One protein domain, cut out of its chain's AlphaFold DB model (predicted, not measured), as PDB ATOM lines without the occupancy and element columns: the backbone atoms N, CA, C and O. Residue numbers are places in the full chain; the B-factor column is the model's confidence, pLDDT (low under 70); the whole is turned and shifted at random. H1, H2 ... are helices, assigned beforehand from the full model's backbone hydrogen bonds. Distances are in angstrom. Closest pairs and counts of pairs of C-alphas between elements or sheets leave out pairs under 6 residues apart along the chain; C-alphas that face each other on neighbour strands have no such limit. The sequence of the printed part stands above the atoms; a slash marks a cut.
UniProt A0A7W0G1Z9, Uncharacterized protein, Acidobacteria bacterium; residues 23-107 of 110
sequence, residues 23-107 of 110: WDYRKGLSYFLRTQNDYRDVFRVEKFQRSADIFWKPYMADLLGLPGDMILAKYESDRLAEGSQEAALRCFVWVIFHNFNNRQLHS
ATOM      1  N   TRP A  23     -58.662  13.228 -12.722       84.88
ATOM      2  CA  TRP A  23     -57.417  12.950 -13.439       84.88
ATOM      3  C   TRP A  23     -57.638  12.763 -14.939       84.88
ATOM      4  O   TRP A  23     -58.564  12.092 -15.384       84.88
ATOM      5  N   ASP A  24     -56.731  13.318 -15.745       85.12
ATOM      6  CA  ASP A  24     -56.740  13.093 -17.189       85.12
ATOM      7  C   ASP A  24     -56.604  11.602 -17.527       85.12
ATOM      8  O   ASP A  24     -55.725  10.913 -16.996       85.12
ATOM      9  N   TYR A  25     -57.351  11.148 -18.543       86.00
ATOM     10  CA  TYR A  25     -57.220   9.806 -19.133       86.00
ATOM     11  C   TYR A  25     -55.773   9.416 -19.396       86.00
ATOM     12  O   TYR A  25     -55.368   8.287 -19.143       86.00
ATOM     13  N   ARG A  26     -54.960  10.363 -19.879       83.81
ATOM     14  CA  ARG A  26     -53.553  10.100 -20.173       83.81
ATOM     15  C   ARG A  26     -52.762   9.729 -18.927       83.81
ATOM     16  O   ARG A  26     -51.844   8.940 -19.081       83.81
ATOM     17  N   LYS A  27     -53.054  10.272 -17.743       82.62
ATOM     18  CA  LYS A  27     -52.383   9.892 -16.486       82.62
ATOM     19  C   LYS A  27     -52.950   8.581 -15.947       82.62
ATOM     20  O   LYS A  27     -52.173   7.686 -15.626       82.62
ATOM     21  N   GLY A  28     -54.278   8.458 -15.978       84.31
ATOM     22  CA  GLY A  28     -55.010   7.277 -15.541       84.31
ATOM     23  C   GLY A  28     -54.617   6.012 -16.300       84.31
ATOM     24  O   GLY A  28     -53.950   5.116 -15.783       84.31
ATOM     25  N   LEU A  29     -54.959   5.991 -17.586       85.00
ATOM     26  CA  LEU A  29     -54.745   4.866 -18.496       85.00
ATOM     27  C   LEU A  29     -53.265   4.509 -18.643       85.00
ATOM     28  O   LEU A  29     -52.898   3.347 -18.778       85.00
ATOM     29  N   SER A  30     -52.399   5.514 -18.561       82.38
ATOM     30  CA  SER A  30     -50.956   5.320 -18.571       82.38
ATOM     31  C   SER A  30     -50.452   4.364 -17.501       82.38
ATOM     32  O   SER A  30     -49.463   3.680 -17.745       82.38
ATOM     33  N   TYR A  31     -51.050   4.375 -16.316       84.00
ATOM     34  CA  TYR A  31     -50.628   3.481 -15.253       84.00
ATOM     35  C   TYR A  31     -51.048   2.037 -15.523       84.00
ATOM     36  O   TYR A  31     -50.296   1.129 -15.191       84.00
ATOM     37  N   PHE A  32     -52.214   1.839 -16.144       84.69
ATOM     38  CA  PHE A  32     -52.758   0.517 -16.464       84.69
ATOM     39  C   PHE A  32     -52.106  -0.108 -17.706       84.69
ATOM     40  O   PHE A  32     -51.935  -1.321 -17.772       84.69
ATOM     41  N   LEU A  33     -51.675   0.711 -18.669       86.38
ATOM     42  CA  LEU A  33     -50.929   0.274 -19.853       86.38
ATOM     43  C   LEU A  33     -49.434   0.088 -19.536       86.38
ATOM     44  O   LEU A  33     -48.592   0.856 -20.011       86.38
ATOM     45  N   ARG A  34     -49.110  -0.912 -18.706       83.56
ATOM     46  CA  ARG A  34     -47.729  -1.265 -18.330       83.56
ATOM     47  C   ARG A  34     -47.066  -2.190 -19.337       83.56
ATOM     48  O   ARG A  34     -47.675  -3.134 -19.832       83.56
ATOM     49  N   THR A  35     -45.778  -1.963 -19.556       86.31
ATOM     50  CA  THR A  35     -44.880  -2.921 -20.203       86.31
ATOM     51  C   THR A  35     -44.261  -3.859 -19.165       86.31
ATOM     52  O   THR A  35     -44.293  -3.592 -17.965       86.31
ATOM     53  N   GLN A  36     -43.640  -4.953 -19.614       87.56
ATOM     54  CA  GLN A  36     -42.969  -5.896 -18.713       87.56
ATOM     55  C   GLN A  36     -41.897  -5.221 -17.834       87.56
ATOM     56  O   GLN A  36     -41.696  -5.604 -16.682       87.56
ATOM     57  N   ASN A  37     -41.227  -4.202 -18.376       85.75
ATOM     58  CA  ASN A  37     -40.142  -3.479 -17.723       85.75
ATOM     59  C   ASN A  37     -40.629  -2.572 -16.580       85.75
ATOM     60  O   ASN A  37     -39.899  -2.347 -15.612       85.75
ATOM     61  N   ASP A  38     -41.878  -2.102 -16.673       84.62
ATOM     62  CA  ASP A  38     -42.528  -1.255 -15.668       84.62
ATOM     63  C   ASP A  38     -42.848  -2.016 -14.377       84.62
ATOM     64  O   ASP A  38     -43.141  -1.400 -13.362       84.62
ATOM     65  N   TYR A  39     -42.790  -3.352 -14.368       85.38
ATOM     66  CA  TYR A  39     -43.000  -4.138 -13.146       85.38
ATOM     67  C   TYR A  39     -41.778  -4.186 -12.223       85.38
ATOM     68  O   TYR A  39     -41.886  -4.687 -11.108       85.38
ATOM     69  N   ARG A  40     -40.628  -3.640 -12.646       86.56
ATOM     70  CA  ARG A  40     -39.457  -3.485 -11.763       86.56
ATOM     71  C   ARG A  40     -39.716  -2.490 -10.629       86.56
ATOM     72  O   ARG A  40     -39.121  -2.625  -9.567       86.56
ATOM     73  N   ASP A  41     -40.609  -1.527 -10.853       84.69
ATOM     74  CA  ASP A  41     -41.106  -0.602  -9.837       84.69
ATOM     75  C   ASP A  41     -42.643  -0.590  -9.864       84.69
ATOM     76  O   ASP A  41     -43.298  -0.124 -10.801       84.69
ATOM     77  N   VAL A  42     -43.246  -1.146  -8.813       83.75
ATOM     78  CA  VAL A  42     -44.700  -1.329  -8.736       83.75
ATOM     79  C   VAL A  42     -45.437   0.005  -8.729       83.75
ATOM     80  O   VAL A  42     -46.535   0.079  -9.262       83.75
ATOM     81  N   PHE A  43     -44.852   1.080  -8.209       82.94
ATOM     82  CA  PHE A  43     -45.550   2.363  -8.088       82.94
ATOM     83  C   PHE A  43     -45.158   3.348  -9.185       82.94
ATOM     84  O   PHE A  43     -45.961   4.202  -9.565       82.94
ATOM     85  N   ARG A  44     -43.953   3.211  -9.743       82.12
ATOM     86  CA  ARG A  44     -43.430   4.144 -10.738       82.12
ATOM     87  C   ARG A  44     -43.314   3.504 -12.117       82.12
ATOM     88  O   ARG A  44     -42.442   2.686 -12.378       82.12
ATOM     89  N   VAL A  45     -44.141   3.974 -13.046       82.81
ATOM     90  CA  VAL A  45     -43.999   3.640 -14.473       82.81
ATOM     91  C   VAL A  45     -42.735   4.306 -15.031       82.81
ATOM     92  O   VAL A  45     -42.464   5.468 -14.718       82.81
ATOM     93  N   GLU A  46     -41.986   3.622 -15.898       80.12
ATOM     94  CA  GLU A  46     -40.692   4.073 -16.432       80.12
ATOM     95  C   GLU A  46     -40.780   5.451 -17.103       80.12
ATOM     96  O   GLU A  46     -39.915   6.309 -16.932       80.12
ATOM     97  N   LYS A  47     -41.892   5.743 -17.783       74.94
ATOM     98  CA  LYS A  47     -42.132   7.061 -18.399       74.94
ATOM     99  C   LYS A  47     -42.179   8.230 -17.410       74.94
ATOM    100  O   LYS A  47     -41.979   9.370 -17.820       74.94
ATOM    101  N   PHE A  48     -42.446   7.968 -16.129       77.31
ATOM    102  CA  PHE A  48     -42.432   8.968 -15.060       77.31
ATOM    103  C   PHE A  48     -41.067   9.053 -14.360       77.31
ATOM    104  O   PHE A  48     -40.910   9.821 -13.412       77.31
ATOM    105  N   GLN A  49     -40.048   8.319 -14.824       76.38
ATOM    106  CA  GLN A  49     -38.696   8.407 -14.263       76.38
ATOM    107  C   GLN A  49     -38.049   9.778 -14.462       76.38
ATOM    108  O   GLN A  49     -37.309  10.243 -13.602       76.38
ATOM    109  N   ARG A  50     -38.358  10.451 -15.576       78.75
ATOM    110  CA  ARG A  50     -37.843  11.798 -15.878       78.75
ATOM    111  C   ARG A  50     -38.723  12.925 -15.335       78.75
ATOM    112  O   ARG A  50     -38.344  14.085 -15.425       78.75
ATOM    113  N   SER A  51     -39.911  12.604 -14.830       81.38
ATOM    114  CA  SER A  51     -40.849  13.590 -14.297       81.38
ATOM    115  C   SER A  51     -40.643  13.772 -12.798       81.38
ATOM    116  O   SER A  51     -40.302  12.821 -12.096       81.38
ATOM    117  N   ALA A  52     -40.885  14.992 -12.311       86.00
ATOM    118  CA  ALA A  52     -40.855  15.270 -10.884       86.00
ATOM    119  C   ALA A  52     -41.932  14.467 -10.142       86.00
ATOM    120  O   ALA A  52     -43.027  14.215 -10.657       86.00
ATOM    121  N   ASP A  53     -41.615  14.104  -8.905       86.94
ATOM    122  CA  ASP A  53     -42.435  13.229  -8.072       86.94
ATOM    123  C   ASP A  53     -43.836  13.773  -7.781       86.94
ATOM    124  O   ASP A  53     -44.803  13.011  -7.709       86.94
ATOM    125  N   ILE A  54     -43.958  15.098  -7.717       89.06
ATOM    126  CA  ILE A  54     -45.222  15.812  -7.535       89.06
ATOM    127  C   ILE A  54     -46.260  15.490  -8.623       89.06
ATOM    128  O   ILE A  54     -47.456  15.567  -8.374       89.06
ATOM    129  N   PHE A  55     -45.841  15.098  -9.831       85.56
ATOM    130  CA  PHE A  55     -46.777  14.890 -10.940       85.56
ATOM    131  C   PHE A  55     -47.456  13.520 -10.942       85.56
ATOM    132  O   PHE A  55     -48.504  13.381 -11.580       85.56
ATOM    133  N   TRP A  56     -46.863  12.519 -10.281       86.69
ATOM    134  CA  TRP A  56     -47.330  11.130 -10.338       86.69
ATOM    135  C   TRP A  56     -47.693  10.550  -8.967       86.69
ATOM    136  O   TRP A  56     -48.617   9.743  -8.890       86.69
ATOM    137  N   LYS A  57     -47.036  10.974  -7.880       90.38
ATOM    138  CA  LYS A  57     -47.333  10.462  -6.532       90.38
ATOM    139  C   LYS A  57     -48.731  10.820  -6.019       90.38
ATOM    140  O   LYS A  57     -49.352   9.927  -5.454       90.38
ATOM    141  N   PRO A  58     -49.270  12.037  -6.228       91.00
ATOM    142  CA  PRO A  58     -50.638  12.348  -5.806       91.00
ATOM    143  C   PRO A  58     -51.678  11.473  -6.510       91.00
ATOM    144  O   PRO A  58     -52.579  10.956  -5.867       91.00
ATOM    145  N   TYR A  59     -51.483  11.205  -7.806       88.94
ATOM    146  CA  TYR A  59     -52.340  10.286  -8.554       88.94
ATOM    147  C   TYR A  59     -52.272   8.853  -7.999       88.94
ATOM    148  O   TYR A  59     -53.295   8.190  -7.865       88.94
ATOM    149  N   MET A  60     -51.075   8.375  -7.642       88.75
ATOM    150  CA  MET A  60     -50.916   7.074  -6.980       88.75
ATOM    151  C   MET A  60     -51.568   7.027  -5.601       88.75
ATOM    152  O   MET A  60     -52.123   5.995  -5.239       88.75
ATOM    153  N   ALA A  61     -51.513   8.118  -4.840       90.69
ATOM    154  CA  ALA A  61     -52.195   8.208  -3.558       90.69
ATOM    155  C   ALA A  61     -53.711   8.056  -3.746       90.69
ATOM    156  O   ALA A  61     -54.290   7.160  -3.135       90.69
ATOM    157  N   ASP A  62     -54.310   8.816  -4.668       89.94
ATOM    158  CA  ASP A  62     -55.746   8.720  -4.964       89.94
ATOM    159  C   ASP A  62     -56.142   7.315  -5.445       89.94
ATOM    160  O   ASP A  62     -57.162   6.776  -5.020       89.94
ATOM    161  N   LEU A  63     -55.305   6.680  -6.276       87.69
ATOM    162  CA  LEU A  63     -55.495   5.295  -6.726       87.69
ATOM    163  C   LEU A  63     -55.536   4.294  -5.562       87.69
ATOM    164  O   LEU A  63     -56.262   3.303  -5.627       87.69
ATOM    165  N   LEU A  64     -54.769   4.543  -4.501       88.56
ATOM    166  CA  LEU A  64     -54.731   3.714  -3.295       88.56
ATOM    167  C   LEU A  64     -55.794   4.110  -2.254       88.56
ATOM    168  O   LEU A  64     -55.840   3.511  -1.182       88.56
ATOM    169  N   GLY A  65     -56.638   5.106  -2.546       88.19
ATOM    170  CA  GLY A  65     -57.631   5.635  -1.608       88.19
ATOM    171  C   GLY A  65     -57.045   6.555  -0.533       88.19
ATOM    172  O   GLY A  65     -57.706   6.837   0.467       88.19
ATOM    173  N   LEU A  66     -55.808   7.019  -0.717       89.06
ATOM    174  CA  LEU A  66     -55.191   8.055   0.102       89.06
ATOM    175  C   LEU A  66     -55.474   9.429  -0.522       89.06
ATOM    176  O   LEU A  66     -55.409   9.557  -1.739       89.06
ATOM    177  N   PRO A  67     -55.721  10.481   0.271       88.44
ATOM    178  CA  PRO A  67     -55.977  11.814  -0.271       88.44
ATOM    179  C   PRO A  67     -54.717  12.394  -0.939       88.44
ATOM    180  O   PRO A  67     -53.777  12.823  -0.262       88.44
ATOM    181  N   GLY A  68     -54.698  12.444  -2.275       86.38
ATOM    182  CA  GLY A  68     -53.599  12.990  -3.075       86.38
ATOM    183  C   GLY A  68     -53.318  14.467  -2.798       86.38
ATOM    184  O   GLY A  68     -52.159  14.893  -2.837       86.38
ATOM    185  N   ASP A  69     -54.339  15.226  -2.401       90.25
ATOM    186  CA  ASP A  69     -54.217  16.628  -1.988       90.25
ATOM    187  C   ASP A  69     -53.253  16.812  -0.807       90.25
ATOM    188  O   ASP A  69     -52.500  17.785  -0.764       90.25
ATOM    189  N   MET A  70     -53.192  15.848   0.122       90.31
ATOM    190  CA  MET A  70     -52.241  15.897   1.239       90.31
ATOM    191  C   MET A  70     -50.795  15.752   0.757       90.31
ATOM    192  O   MET A  70     -49.887  16.393   1.289       90.31
ATOM    193  N   ILE A  71     -50.570  14.928  -0.270       91.50
ATOM    194  CA  ILE A  71     -49.248  14.748  -0.871       91.50
ATOM    195  C   ILE A  71     -48.827  16.025  -1.601       91.50
ATOM    196  O   ILE A  71     -47.686  16.461  -1.454       91.50
ATOM    197  N   LEU A  72     -49.745  16.661  -2.335       91.19
ATOM    198  CA  LEU A  72     -49.503  17.962  -2.966       91.19
ATOM    199  C   LEU A  72     -49.163  19.040  -1.928       91.19
ATOM    200  O   LEU A  72     -48.160  19.736  -2.081       91.19
ATOM    201  N   ALA A  73     -49.942  19.134  -0.847       91.94
ATOM    202  CA  ALA A  73     -49.714  20.093   0.232       91.94
ATOM    203  C   ALA A  73     -48.353  19.892   0.917       91.94
ATOM    204  O   ALA A  73     -47.670  20.869   1.233       91.94
ATOM    205  N   LYS A  74     -47.925  18.635   1.097       93.50
ATOM    206  CA  LYS A  74     -46.582  18.315   1.591       93.50
ATOM    207  C   LYS A  74     -45.507  18.882   0.662       93.50
ATOM    208  O   LYS A  74     -44.623  19.590   1.131       93.50
ATOM    209  N   TYR A  75     -45.584  18.589  -0.637       91.94
ATOM    210  CA  TYR A  75     -44.587  19.064  -1.604       91.94
ATOM    211  C   TYR A  75     -44.513  20.590  -1.671       91.94
ATOM    212  O   TYR A  75     -43.422  21.145  -1.771       91.94
ATOM    213  N   GLU A  76     -45.656  21.268  -1.580       91.62
ATOM    214  CA  GLU A  76     -45.685  22.728  -1.549       91.62
ATOM    215  C   GLU A  76     -45.075  23.284  -0.254       91.62
ATOM    216  O   GLU A  76     -44.316  24.249  -0.293       91.62
ATOM    217  N   SER A  77     -45.334  22.638   0.886       90.56
ATOM    218  CA  SER A  77     -44.741  23.023   2.173       90.56
ATOM    219  C   SER A  77     -43.218  22.874   2.171       90.56
ATOM    220  O   SER A  77     -42.514  23.787   2.604       90.56
ATOM    221  N   ASP A  78     -42.706  21.765   1.630       91.06
ATOM    222  CA  ASP A  78     -41.265  21.518   1.503       91.06
ATOM    223  C   ASP A  78     -40.607  22.596   0.618       91.06
ATOM    224  O   ASP A  78     -39.603  23.196   1.001       91.06
ATOM    225  N   ARG A  79     -41.242  22.939  -0.514       90.38
ATOM    226  CA  ARG A  79     -40.777  23.993  -1.430       90.38
ATOM    227  C   ARG A  79     -40.673  25.365  -0.748       90.38
ATOM    228  O   ARG A  79     -39.735  26.122  -1.001       90.38
ATOM    229  N   LEU A  80     -41.644  25.710   0.101       88.75
ATOM    230  CA  LEU A  80     -41.654  26.973   0.849       88.75
ATOM    231  C   LEU A  80     -40.579  27.011   1.945       88.75
ATOM    232  O   LEU A  80     -39.961  28.059   2.166       88.75
ATOM    233  N   ALA A  81     -40.343  25.882   2.617       89.75
ATOM    234  CA  ALA A  81     -39.304  25.758   3.633       89.75
ATOM    235  C   ALA A  81     -37.904  25.937   3.025       89.75
ATOM    236  O   ALA A  81     -37.115  26.740   3.531       89.75
ATOM    237  N   GLU A  82     -37.631  25.272   1.900       87.19
ATOM    238  CA  GLU A  82     -36.365  25.388   1.165       87.19
ATOM    239  C   GLU A  82     -36.117  26.828   0.692       87.19
ATOM    240  O   GLU A  82     -35.052  27.394   0.943       87.19
ATOM    241  N   GLY A  83     -37.126  27.476   0.098       82.38
ATOM    242  CA  GLY A  83     -37.003  28.863  -0.363       82.38
ATOM    243  C   GLY A  83     -36.751  29.864   0.770       82.38
ATOM    244  O   GLY A  83     -35.990  30.819   0.605       82.38
ATOM    245  N   SER A  84     -37.343  29.633   1.945       79.12
ATOM    246  CA  SER A  84     -37.127  30.472   3.131       79.12
ATOM    247  C   SER A  84     -35.710  30.318   3.686       79.12
ATOM    248  O   SER A  84     -35.072  31.309   4.051       79.12
ATOM    249  N   GLN A  85     -35.186  29.090   3.706       81.75
ATOM    250  CA  GLN A  85     -33.806  28.811   4.107       81.75
ATOM    251  C   GLN A  85     -32.805  29.417   3.124       81.75
ATOM    252  O   GLN A  85     -31.838  30.049   3.544       81.75
ATOM    253  N   GLU A  86     -33.051  29.293   1.822       82.81
ATOM    254  CA  GLU A  86     -32.184  29.867   0.798       82.81
ATOM    255  C   GLU A  86     -32.188  31.400   0.844       82.81
ATOM    256  O   GLU A  86     -31.130  32.026   0.762       82.81
ATOM    257  N   ALA A  87     -33.346  32.026   1.070       77.25
ATOM    258  CA  ALA A  87     -33.433  33.466   1.289       77.25
ATOM    259  C   ALA A  87     -32.638  33.906   2.530       77.25
ATOM    260  O   ALA A  87     -31.875  34.872   2.453       77.25
ATOM    261  N   ALA A  88     -32.757  33.179   3.647       81.56
ATOM    262  CA  ALA A  88     -32.004  33.455   4.868       81.56
ATOM    263  C   ALA A  88     -30.489  33.303   4.658       81.56
ATOM    264  O   ALA A  88     -29.727  34.193   5.038       81.56
ATOM    265  N   LEU A  89     -30.048  32.229   3.993       84.69
ATOM    266  CA  LEU A  89     -28.641  31.998   3.658       84.69
ATOM    267  C   LEU A  89     -28.099  33.082   2.724       84.69
ATOM    268  O   LEU A  89     -27.022  33.620   2.970       84.69
ATOM    269  N   ARG A  90     -28.852  33.469   1.689       80.88
ATOM    270  CA  ARG A  90     -28.459  34.554   0.778       80.88
ATOM    271  C   ARG A  90     -28.348  35.893   1.498       80.88
ATOM    272  O   ARG A  90     -27.391  36.626   1.257       80.88
ATOM    273  N   CYS A  91     -29.289  36.209   2.387       76.69
ATOM    274  CA  CYS A  91     -29.251  37.438   3.175       76.69
ATOM    275  C   CYS A  91     -28.059  37.435   4.141       76.69
ATOM    276  O   CYS A  91     -27.320  38.413   4.214       76.69
ATOM    277  N   PHE A  92     -27.804  36.310   4.813       80.19
ATOM    278  CA  PHE A  92     -26.657  36.143   5.701       80.19
ATOM    279  C   PHE A  92     -25.327  36.303   4.952       80.19
ATOM    280  O   PHE A  92     -24.482  37.094   5.364       80.19
ATOM    281  N   VAL A  93     -25.160  35.632   3.808       84.75
ATOM    282  CA  VAL A  93     -23.969  35.773   2.953       84.75
ATOM    283  C   VAL A  93     -23.796  37.219   2.480       84.75
ATOM    284  O   VAL A  93     -22.681  37.737   2.509       84.75
ATOM    285  N   TRP A  94     -24.883  37.904   2.111       81.81
ATOM    286  CA  TRP A  94     -24.838  39.317   1.734       81.81
ATOM    287  C   TRP A  94     -24.402  40.218   2.898       81.81
ATOM    288  O   TRP A  94     -23.540  41.073   2.713       81.81
ATOM    289  N   VAL A  95     -24.922  39.996   4.109       81.69
ATOM    290  CA  VAL A  95     -24.530  40.745   5.315       81.69
ATOM    291  C   VAL A  95     -23.060  40.514   5.660       81.69
ATOM    292  O   VAL A  95     -22.363  41.471   6.004       81.69
ATOM    293  N   ILE A  96     -22.572  39.275   5.551       83.69
ATOM    294  CA  ILE A  96     -21.160  38.940   5.769       83.69
ATOM    295  C   ILE A  96     -20.278  39.625   4.720       83.69
ATOM    296  O   ILE A  96     -19.291  40.265   5.081       83.69
ATOM    297  N   PHE A  97     -20.655  39.567   3.440       73.81
ATOM    298  CA  PHE A  97     -19.924  40.223   2.356       73.81
ATOM    299  C   PHE A  97     -19.896  41.750   2.519       73.81
ATOM    300  O   PHE A  97     -18.840  42.370   2.398       73.81
ATOM    301  N   HIS A  98     -21.031  42.362   2.862       75.94
ATOM    302  CA  HIS A  98     -21.133  43.802   3.086       75.94
ATOM    303  C   HIS A  98     -20.315  44.255   4.309       75.94
ATOM    304  O   HIS A  98     -19.583  45.242   4.237       75.94
ATOM    305  N   ASN A  99     -20.356  43.503   5.416       71.81
ATOM    306  CA  ASN A  99     -19.524  43.776   6.593       71.81
ATOM    307  C   ASN A  99     -18.027  43.586   6.325       71.81
ATOM    308  O   ASN A  99     -17.211  44.312   6.891       71.81
ATOM    309  N   PHE A 100     -17.651  42.619   5.486       71.44
ATOM    310  CA  PHE A 100     -16.257  42.399   5.113       71.44
ATOM    311  C   PHE A 100     -15.715  43.563   4.271       71.44
ATOM    312  O   PHE A 100     -14.637  44.076   4.566       71.44
ATOM    313  N   ASN A 101     -16.488  44.042   3.292       61.62
ATOM    314  CA  ASN A 101     -16.084  45.147   2.416       61.62
ATOM    315  C   ASN A 101     -15.959  46.486   3.174       61.62
ATOM    316  O   ASN A 101     -14.983  47.212   3.000       61.62
ATOM    317  N   ASN A 102     -16.879  46.774   4.100       58.66
ATOM    318  CA  ASN A 102     -16.808  47.982   4.934       58.66
ATOM    319  C   ASN A 102     -15.632  47.970   5.929       58.66
ATOM    320  O   ASN A 102     -15.162  49.030   6.340       58.66
ATOM    321  N   ARG A 103     -15.117  46.793   6.308       57.03
ATOM    322  CA  ARG A 103     -13.983  46.672   7.241       57.03
ATOM    323  C   ARG A 103     -12.627  46.969   6.582       57.03
ATOM    324  O   ARG A 103     -11.713  47.394   7.278       57.03
ATOM    325  N   GLN A 104     -12.508  46.800   5.262       56.47
ATOM    326  CA  GLN A 104     -11.288  47.099   4.489       56.47
ATOM    327  C   GLN A 104     -11.105  48.606   4.210       56.47
ATOM    328  O   GLN A 104      -9.992  49.059   3.958       56.47
ATOM    329  N   LEU A 105     -12.181  49.401   4.277       51.72
ATOM    330  CA  LEU A 105     -12.150  50.847   4.006       51.72
ATOM    331  C   LEU A 105     -11.674  51.687   5.208       51.72
ATOM    332  O   LEU A 105     -11.172  52.789   5.020       51.72
ATOM    333  N   HIS A 106     -11.764  51.160   6.435       49.81
ATOM    334  CA  HIS A 106     -11.313  51.853   7.653       49.81
ATOM    335  C   HIS A 106      -9.810  51.703   7.952       49.81
ATOM    336  O   HIS A 106      -9.291  52.412   8.809       49.81
ATOM    337  N   SER A 107      -9.095  50.811   7.258       50.12
ATOM    338  CA  SER A 107      -7.643  50.614   7.416       50.12
ATOM    339  C   SER A 107      -6.789  51.379   6.394       50.12
ATOM    340  O   SER A 107      -5.568  51.274   6.437       50.12
TER     341      SER A 107
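This is residues 23 to 107 of the 110 residues of an uncharacterized protein of Acidobacteria bacterium (UniProt A0A7W0G1Z9). One long, straight helix, H4, sticks out like an arm from a small head, with its residues 77 to 105 standing free. The head holds three short helices, H1, H2 and H3, a long loop of residues 41 to 56 and the beginning of H4, which folds back beside H3 in a hairpin; contacts between its helices are few. The printed part has 85 residues with four named helices, in the order H1, H2, H3, H4, and no named strand: the class is all helix. The whole is extended, with a radius of gyration of the C-alphas of 22.2 A, and spans 72 by 27 by 19 A, the arm making the length.

From the first printed residue, the first helix is H1, residues 25 to 32, and a tight link of 3 residues joins it to H2, residues 36 to 40. H1 and H2 are apart. A long link of 16 residues leads to H3, residues 57 to 63, and H2 and H3 are apart. H1 and H3 are close but not clearly touching: their closest C-alphas, those of Lys 27 and Tyr 59, are 7.9 A apart. Their lines are about perpendicular, at 77 degrees. A tight link of 4 residues joins H3 to H4, residues 68 to 105. These two touch and form a helical hairpin, running opposite ways at a shallow tilt of 13 degrees. Their closest C-alphas, those of Pro 58 and Gly 68, are 4.1 A apart, and H4 touches H3 with residues 68 to 72 alone. H1 and H4 are apart, and so are H2 and H4. In H3 every O i to N i+4 pair is within hydrogen-bond range, against 32 of 34 in H4, 1 of 4 in H1 and 0 of 1 in H2; of the O i to N i+3 pairs, 3 of 5 in H1 and 2 of 2 in H2 are within range.

H1 runs from Tyr 25, C-alpha at (-57.220, 9.806, -19.133), to Phe 32, and measures 10.6 A from first to last C-alpha. H2, from Gln 36 to Arg 40, measures 8.2 A. H3, from Lys 57 to Leu 63, measures 9.7 A. H4 begins at Gly 68, C-alpha at (-53.599, 12.990, -3.075), and ends 56.6 A away at Leu 105, C-alpha at (-12.150, 50.847, 4.006).

The two C-alphas farthest apart are those of Leu 33 and Ser 107, at 71.8 A. Without residues 77 to 107, which stand free, the body of 54 residues spans 33 by 19 by 17 A. The printed part has no cut. The mean pLDDT of the printed part is 82.4, and residues 101 to 107 are under 70.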